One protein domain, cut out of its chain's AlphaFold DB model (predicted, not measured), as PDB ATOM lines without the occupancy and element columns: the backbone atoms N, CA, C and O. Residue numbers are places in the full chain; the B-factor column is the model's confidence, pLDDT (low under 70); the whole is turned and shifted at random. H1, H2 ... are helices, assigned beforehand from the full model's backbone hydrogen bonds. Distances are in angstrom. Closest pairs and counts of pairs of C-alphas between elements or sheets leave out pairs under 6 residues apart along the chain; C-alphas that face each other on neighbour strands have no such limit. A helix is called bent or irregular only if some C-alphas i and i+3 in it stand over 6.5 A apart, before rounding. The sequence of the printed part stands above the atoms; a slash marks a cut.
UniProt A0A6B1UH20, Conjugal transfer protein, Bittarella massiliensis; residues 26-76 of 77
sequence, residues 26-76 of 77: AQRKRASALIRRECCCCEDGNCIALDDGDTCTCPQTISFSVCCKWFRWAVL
ATOM      1  N   ALA A  26     -12.650  14.126-127.761       95.69
ATOM      2  CA  ALA A  26     -11.671  14.685-128.694       95.69
ATOM      3  C   ALA A  26     -10.298  14.905-128.036       95.69
ATOM      4  O   ALA A  26      -9.270  14.560-128.621       95.69
ATOM      5  N   GLN A  27     -10.274  15.430-126.805       93.62
ATOM      6  CA  GLN A  27      -9.045  15.568-126.019       93.62
ATOM      7  C   GLN A  27      -8.433  14.201-125.710       93.62
ATOM      8  O   GLN A  27      -7.235  14.022-125.909       93.62
ATOM      9  N   ARG A  28      -9.254  13.214-125.330       93.31
ATOM     10  CA  ARG A  28      -8.800  11.838-125.093       93.31
ATOM     11  C   ARG A  28      -8.143  11.247-126.337       93.31
ATOM     12  O   ARG A  28      -7.053  10.703-126.231       93.31
ATOM     13  N   LYS A  29      -8.751  11.395-127.520       92.81
ATOM     14  CA  LYS A  29      -8.164  10.901-128.779       92.81
ATOM     15  C   LYS A  29      -6.769  11.490-129.032       92.81
ATOM     16  O   LYS A  29      -5.864  10.753-129.413       92.81
ATOM     17  N   ARG A  30      -6.589  12.795-128.792       92.62
ATOM     18  CA  ARG A  30      -5.283  13.470-128.911       92.62
ATOM     19  C   ARG A  30      -4.288  12.970-127.861       92.62
ATOM     20  O   ARG A  30      -3.165  12.634-128.215       92.62
ATOM     21  N   ALA A  31      -4.716  12.855-126.605       92.31
ATOM     22  CA  ALA A  31      -3.882  12.340-125.522       92.31
ATOM     23  C   ALA A  31      -3.424  10.900-125.795       92.31
ATOM     24  O   ALA A  31      -2.238  10.623-125.700       92.31
ATOM     25  N   SER A  32      -4.316   9.996-126.219       91.62
ATOM     26  CA  SER A  32      -3.957   8.614-126.577       91.62
ATOM     27  C   SER A  32      -2.937   8.539-127.712       91.62
ATOM     28  O   SER A  32      -2.066   7.673-127.676       91.62
ATOM     29  N   ALA A  33      -3.019   9.432-128.704       92.31
ATOM     30  CA  ALA A  33      -2.014   9.513-129.762       92.31
ATOM     31  C   ALA A  33      -0.656   9.983-129.220       92.31
ATOM     32  O   ALA A  33       0.364   9.383-129.543       92.31
ATOM     33  N   LEU A  34      -0.650  11.002-128.354       92.88
ATOM     34  CA  LEU A  34       0.569  11.509-127.725       92.88
ATOM     35  C   LEU A  34       1.220  10.459-126.818       92.88
ATOM     36  O   LEU A  34       2.419  10.248-126.900       92.88
ATOM     37  N   ILE A  35       0.433   9.746-126.008       92.69
ATOM     38  CA  ILE A  35       0.931   8.687-125.121       92.69
ATOM     39  C   ILE A  35       1.636   7.602-125.930       92.69
ATOM     40  O   ILE A  35       2.769   7.270-125.620       92.69
ATOM     41  N   ARG A  36       1.005   7.084-126.988       91.19
ATOM     42  CA  ARG A  36       1.613   6.027-127.810       91.19
ATOM     43  C   ARG A  36       2.872   6.480-128.549       91.19
ATOM     44  O   ARG A  36       3.668   5.633-128.924       91.19
ATOM     45  N   ARG A  37       3.012   7.782-128.811       91.75
ATOM     46  CA  ARG A  37       4.145   8.337-129.560       91.75
ATOM     47  C   ARG A  37       5.310   8.749-128.658       91.75
ATOM     48  O   ARG A  37       6.450   8.539-129.038       91.75
ATOM     49  N   GLU A  38       5.022   9.351-127.508       92.81
ATOM     50  CA  GLU A  38       6.017  10.072-126.699       92.81
ATOM     51  C   GLU A  38       6.264   9.447-125.316       92.81
ATOM     52  O   GLU A  38       7.277   9.721-124.676       92.81
ATOM     53  N   CYS A  39       5.343   8.627-124.798       92.19
ATOM     54  CA  CYS A  39       5.522   8.016-123.482       92.19
ATOM     55  C   CYS A  39       6.509   6.849-123.586       92.19
ATOM     56  O   CYS A  39       6.124   5.765-124.012       92.19
ATOM     57  N   CYS A  40       7.749   7.032-123.125       90.06
ATOM     58  CA  CYS A  40       8.753   5.960-123.123       90.06
ATOM     59  C   CYS A  40       8.374   4.755-122.245       90.06
ATOM     60  O   CYS A  40       8.919   3.674-122.422       90.06
ATOM     61  N   CYS A  41       7.431   4.922-121.312       90.25
ATOM     62  CA  CYS A  41       6.897   3.823-120.512       90.25
ATOM     63  C   CYS A  41       5.704   3.112-121.171       90.25
ATOM     64  O   CYS A  41       5.164   2.200-120.555       90.25
ATOM     65  N   CYS A  42       5.238   3.545-122.348       92.62
ATOM     66  CA  CYS A  42       4.112   2.936-123.051       92.62
ATOM     67  C   CYS A  42       4.602   2.150-124.272       92.62
ATOM     68  O   CYS A  42       4.897   2.746-125.303       92.62
ATOM     69  N   GLU A  43       4.600   0.822-124.184       92.38
ATOM     70  CA  GLU A  43       4.983  -0.088-125.268       92.38
ATOM     71  C   GLU A  43       3.774  -0.939-125.677       92.38
ATOM     72  O   GLU A  43       3.123  -1.541-124.827       92.38
ATOM     73  N   ASP A  44       3.394  -0.904-126.958       90.62
ATOM     74  CA  ASP A  44       2.213  -1.596-127.512       90.62
ATOM     75  C   ASP A  44       0.898  -1.393-126.728       90.62
ATOM     76  O   ASP A  44      -0.012  -2.220-126.729       90.62
ATOM     77  N   GLY A  45       0.762  -0.235-126.074       89.31
ATOM     78  CA  GLY A  45      -0.400   0.113-125.249       89.31
ATOM     79  C   GLY A  45      -0.311  -0.342-123.788       89.31
ATOM     80  O   GLY A  45      -1.209  -0.026-123.004       89.31
ATOM     81  N   ASN A  46       0.780  -0.997-123.401       92.88
ATOM     82  CA  ASN A  46       1.056  -1.483-122.054       92.88
ATOM     83  C   ASN A  46       2.086  -0.597-121.349       92.88
ATOM     84  O   ASN A  46       2.885   0.082-121.989       92.88
ATOM     85  N   CYS A  47       2.039  -0.545-120.020       91.88
ATOM     86  CA  CYS A  47       2.963   0.238-119.215       91.88
ATOM     87  C   CYS A  47       4.093  -0.635-118.679       91.88
ATOM     88  O   CYS A  47       3.916  -1.293-117.656       91.88
ATOM     89  N   ILE A  48       5.270  -0.559-119.299       91.44
ATOM     90  CA  ILE A  48       6.459  -1.319-118.872       91.44
ATOM     91  C   ILE A  48       6.918  -0.961-117.451       91.44
ATOM     92  O   ILE A  48       7.554  -1.756-116.776       91.44
ATOM     93  N   ALA A  49       6.582   0.240-116.967       87.19
ATOM     94  CA  ALA A  49       6.927   0.673-115.615       87.19
ATOM     95  C   ALA A  49       6.015   0.067-114.532       87.19
ATOM     96  O   ALA A  49       6.357   0.127-113.351       87.19
ATOM     97  N   LEU A  50       4.841  -0.442-114.920       86.62
ATOM     98  CA  LEU A  50       3.887  -1.109-114.029       86.62
ATOM     99  C   LEU A  50       3.816  -2.619-114.272       86.62
ATOM    100  O   LEU A  50       3.173  -3.312-113.490       86.62
ATOM    101  N   ASP A  51       4.436  -3.104-115.345       87.12
ATOM    102  CA  ASP A  51       4.587  -4.524-115.622       87.12
ATOM    103  C   ASP A  51       5.519  -5.146-114.566       87.12
ATOM    104  O   ASP A  51       6.704  -4.819-114.499       87.12
ATOM    105  N   ASP A  52       4.966  -5.992-113.692       84.38
ATOM    106  CA  ASP A  52       5.707  -6.743-112.660       84.38
ATOM    107  C   ASP A  52       5.747  -8.247-113.011       84.38
ATOM    108  O   ASP A  52       5.771  -9.104-112.128       84.38
ATOM    109  N   GLY A  53       5.725  -8.567-114.313       83.25
ATOM    110  CA  GLY A  53       5.665  -9.932-114.854       83.25
ATOM    111  C   GLY A  53       4.325 -10.292-115.503       83.25
ATOM    112  O   GLY A  53       4.220 -11.359-116.102       83.25
ATOM    113  N   ASP A  54       3.342  -9.394-115.419       87.56
ATOM    114  CA  ASP A  54       2.051  -9.475-116.095       87.56
ATOM    115  C   ASP A  54       1.795  -8.163-116.834       87.56
ATOM    116  O   ASP A  54       1.778  -7.073-116.246       87.56
ATOM    117  N   THR A  55       1.529  -8.281-118.134       88.19
ATOM    118  CA  THR A  55       1.309  -7.136-119.008       88.19
ATOM    119  C   THR A  55       0.179  -6.253-118.480       88.19
ATOM    120  O   THR A  55      -0.979  -6.665-118.384       88.19
ATOM    121  N   CYS A  56       0.507  -5.001-118.165       90.19
ATOM    122  CA  CYS A  56      -0.436  -4.039-117.610       90.19
ATOM    123  C   CYS A  56      -0.805  -2.980-118.653       90.19
ATOM    124  O   CYS A  56       0.051  -2.195-119.061       90.19
ATOM    125  N   THR A  57      -2.081  -2.892-119.051       91.31
ATOM    126  CA  THR A  57      -2.560  -1.816-119.937       91.31
ATOM    127  C   THR A  57      -2.188  -0.451-119.366       91.31
ATOM    128  O   THR A  57      -2.474  -0.160-118.204       91.31
ATOM    129  N   CYS A  58      -1.611   0.430-120.187       91.56
ATOM    130  CA  CYS A  58      -1.177   1.739-119.725       91.56
ATOM    131  C   CYS A  58      -2.364   2.549-119.169       91.56
ATOM    132  O   CYS A  58      -3.239   2.944-119.954       91.56
ATOM    133  N   PRO A  59      -2.395   2.878-117.856       89.62
ATOM    134  CA  PRO A  59      -3.539   3.553-117.236       89.62
ATOM    135  C   PRO A  59      -3.873   4.883-117.913       89.62
ATOM    136  O   PRO A  59      -5.033   5.282-118.013       89.62
ATOM    137  N   GLN A  60      -2.850   5.551-118.448       90.12
ATOM    138  CA  GLN A  60      -2.977   6.840-119.112       90.12
ATOM    139  C   GLN A  60      -3.749   6.743-120.445       90.12
ATOM    140  O   GLN A  60      -4.367   7.725-120.850       90.12
ATOM    141  N   THR A  61      -3.768   5.576-121.107       90.31
ATOM    142  CA  THR A  61      -4.476   5.357-122.391       90.31
ATOM    143  C   THR A  61      -5.967   5.045-122.222       90.31
ATOM    144  O   THR A  61      -6.780   5.351-123.104       90.31
ATOM    145  N   ILE A  62      -6.340   4.470-121.077       89.69
ATOM    146  CA  ILE A  62      -7.723   4.110-120.736       89.69
ATOM    147  C   ILE A  62      -8.413   5.156-119.851       89.69
ATOM    148  O   ILE A  62      -9.641   5.182-119.776       89.69
ATOM    149  N   SER A  63      -7.646   6.052-119.227       89.44
ATOM    150  CA  SER A  63      -8.164   7.146-118.405       89.44
ATOM    151  C   SER A  63      -8.773   8.281-119.241       89.44
ATOM    152  O   SER A  63      -8.362   8.564-120.365       89.44
ATOM    153  N   PHE A  64      -9.744   8.982-118.651       93.06
ATOM    154  CA  PHE A  64     -10.278  10.257-119.147       93.06
ATOM    155  C   PHE A  64      -9.630  11.458-118.446       93.06
ATOM    156  O   PHE A  64     -10.185  12.548-118.445       93.06
ATOM    157  N   SER A  65      -8.480  11.271-117.809       91.75
ATOM    158  CA  SER A  65      -7.731  12.309-117.098       91.75
ATOM    159  C   SER A  65      -6.230  12.045-117.217       91.75
ATOM    160  O   SER A  65      -5.808  10.947-117.594       91.75
ATOM    161  N   VAL A  66      -5.408  13.040-116.886       90.31
ATOM    162  CA  VAL A  66      -3.962  12.833-116.732       90.31
ATOM    163  C   VAL A  66      -3.691  12.329-115.318       90.31
ATOM    164  O   VAL A  66      -3.532  13.127-114.401       90.31
ATOM    165  N   CYS A  67      -3.696  11.008-115.126       88.88
ATOM    166  CA  CYS A  67      -3.484  10.379-113.820       88.88
ATOM    167  C   CYS A  67      -2.024   9.975-113.567       88.88
ATOM    168  O   CYS A  67      -1.636   9.724-112.427       88.88
ATOM    169  N   CYS A  68      -1.191   9.925-114.608       88.88
ATOM    170  CA  CYS A  68       0.228   9.634-114.476       88.88
ATOM    171  C   CYS A  68       1.025  10.927-114.248       88.88
ATOM    172  O   CYS A  68       1.131  11.768-115.144       88.88
ATOM    173  N   LYS A  69       1.624  11.068-113.056       88.31
ATOM    174  CA  LYS A  69       2.479  12.217-112.712       88.31
ATOM    175  C   LYS A  69       3.650  12.375-113.683       88.31
ATOM    176  O   LYS A  69       3.923  13.485-114.118       88.31
ATOM    177  N   TRP A  70       4.311  11.275-114.046       87.12
ATOM    178  CA  TRP A  70       5.436  11.315-114.978       87.12
ATOM    179  C   TRP A  70       5.006  11.795-116.364       87.12
ATOM    180  O   TRP A  70       5.609  12.718-116.891       87.12
ATOM    181  N   PHE A  71       3.913  11.257-116.914       89.69
ATOM    182  CA  PHE A  71       3.399  11.698-118.214       89.69
ATOM    183  C   PHE A  71       3.098  13.202-118.219       89.69
ATOM    184  O   PHE A  71       3.453  13.911-119.156       89.69
ATOM    185  N   ARG A  72       2.490  13.705-117.139       89.56
ATOM    186  CA  ARG A  72       2.203  15.133-116.992       89.56
ATOM    187  C   ARG A  72       3.463  16.003-117.033       89.56
ATOM    188  O   ARG A  72       3.398  17.091-117.579       89.56
ATOM    189  N   TRP A  73       4.554  15.546-116.427       87.38
ATOM    190  CA  TRP A  73       5.766  16.349-116.239       87.38
ATOM    191  C   TRP A  73       6.829  16.162-117.319       87.38
ATOM    192  O   TRP A  73       7.578  17.091-117.591       87.38
ATOM    193  N   ALA A  74       6.930  14.968-117.895       87.62
ATOM    194  CA  ALA A  74       8.001  14.600-118.816       87.62
ATOM    195  C   ALA A  74       7.537  14.473-120.274       87.62
ATOM    196  O   ALA A  74       8.381  14.453-121.163       87.62
ATOM    197  N   VAL A  75       6.226  14.348-120.521       87.56
ATOM    198  CA  VAL A  75       5.677  14.105-121.869       87.56
ATOM    199  C   VAL A  75       4.802  15.248-122.368       87.56
ATOM    200  O   VAL A  75       4.825  15.559-123.559       87.56
ATOM    201  N   LEU A  76       3.994  15.857-121.498       85.88
ATOM    202  CA  LEU A  76       3.230  17.040-121.889       85.88
ATOM    203  C   LEU A  76       4.170  18.255-122.020       85.88
ATOM    204  O   LEU A  76       5.041  18.411-121.165       85.88
TER     205      LEU A  76
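What this domain is: This is residues 26 to 76 of the 77 residues of the protein "Conjugal transfer protein" of Bittarella massiliensis (UniProt A0A6B1UH20). A 13-residue helix, H1, and a long loop, residues 39 to 58, make the two ends of an elongated model. The one-turn helix H2 packs on residues 31 to 35 of H1, and H3 stands crosswise near the far end of H1, where the last residues of the two helices make a corner. The printed part has 51 residues with three named helices, in the order H1, H2, H3 along the chain, and no named strand. Its class is all helix, although under half of the residues, 24 of 51, are in named elements. The whole is compact, with a radius of gyration of the C-alphas of 10.2 A, and spans 32 by 19 by 17 A.

Where its parts are: H1 takes residues 26 to 38 and runs 18.4 A from its first to its last C-alpha; C-alpha 26 is at (-11.671, 14.685, -128.694), and C-alpha 38 is at (6.017, 10.072, -126.699). After it comes the stretch of residues 39 to 58, in which residues 42 to 43 pair with residues 46 to 47, antiparallel. H2 is residues 59 to 62, 5.5 A long. H3 is residues 69 to 75, 9.9 A long, and its last C-alpha, Val 75, is at (5.677, 14.105, -121.869). H3 is neither bent nor irregular, but only just: C-alphas 72 and 75 are 6.1 A apart.

How they stand to each other: H1 touches H2 with residues 31 to 35 alone; the closest C-alphas are those of Ser 32 and Thr 61, 5.3 A apart. H1 and H3 only just touch, with 3 pairs of C-alphas within 8 A, and H1 does so with residues 35 to 38 alone. Their closest C-alphas are those of Glu 38 and Val 75, 6.3 A apart. The lines of H1 and H3 are about perpendicular, only just, at 71 degrees. H2 and H3 are only just apart, with 8.1 A between their closest C-alphas. In H1 and H3 every pair of O of residue i and N of residue i+4 is within hydrogen-bond range. H2, with 4 residues, is too short for such a pair, and its 1 pair of O of residue i and N of residue i+3 is within range.

The domain as a whole: The two C-alphas farthest apart are those of Ala 26 and Gly 53, at 33.1 A. The first and last printed C-alphas, of Ala 26 and Leu 76, are 16.5 A apart. The link from H1 to H2 is long, with 20 residues, and the link from H2 to H3 is short, with 6. The printed part has no cut. The mean pLDDT of the printed part is 90.2, and no printed residue is under 70.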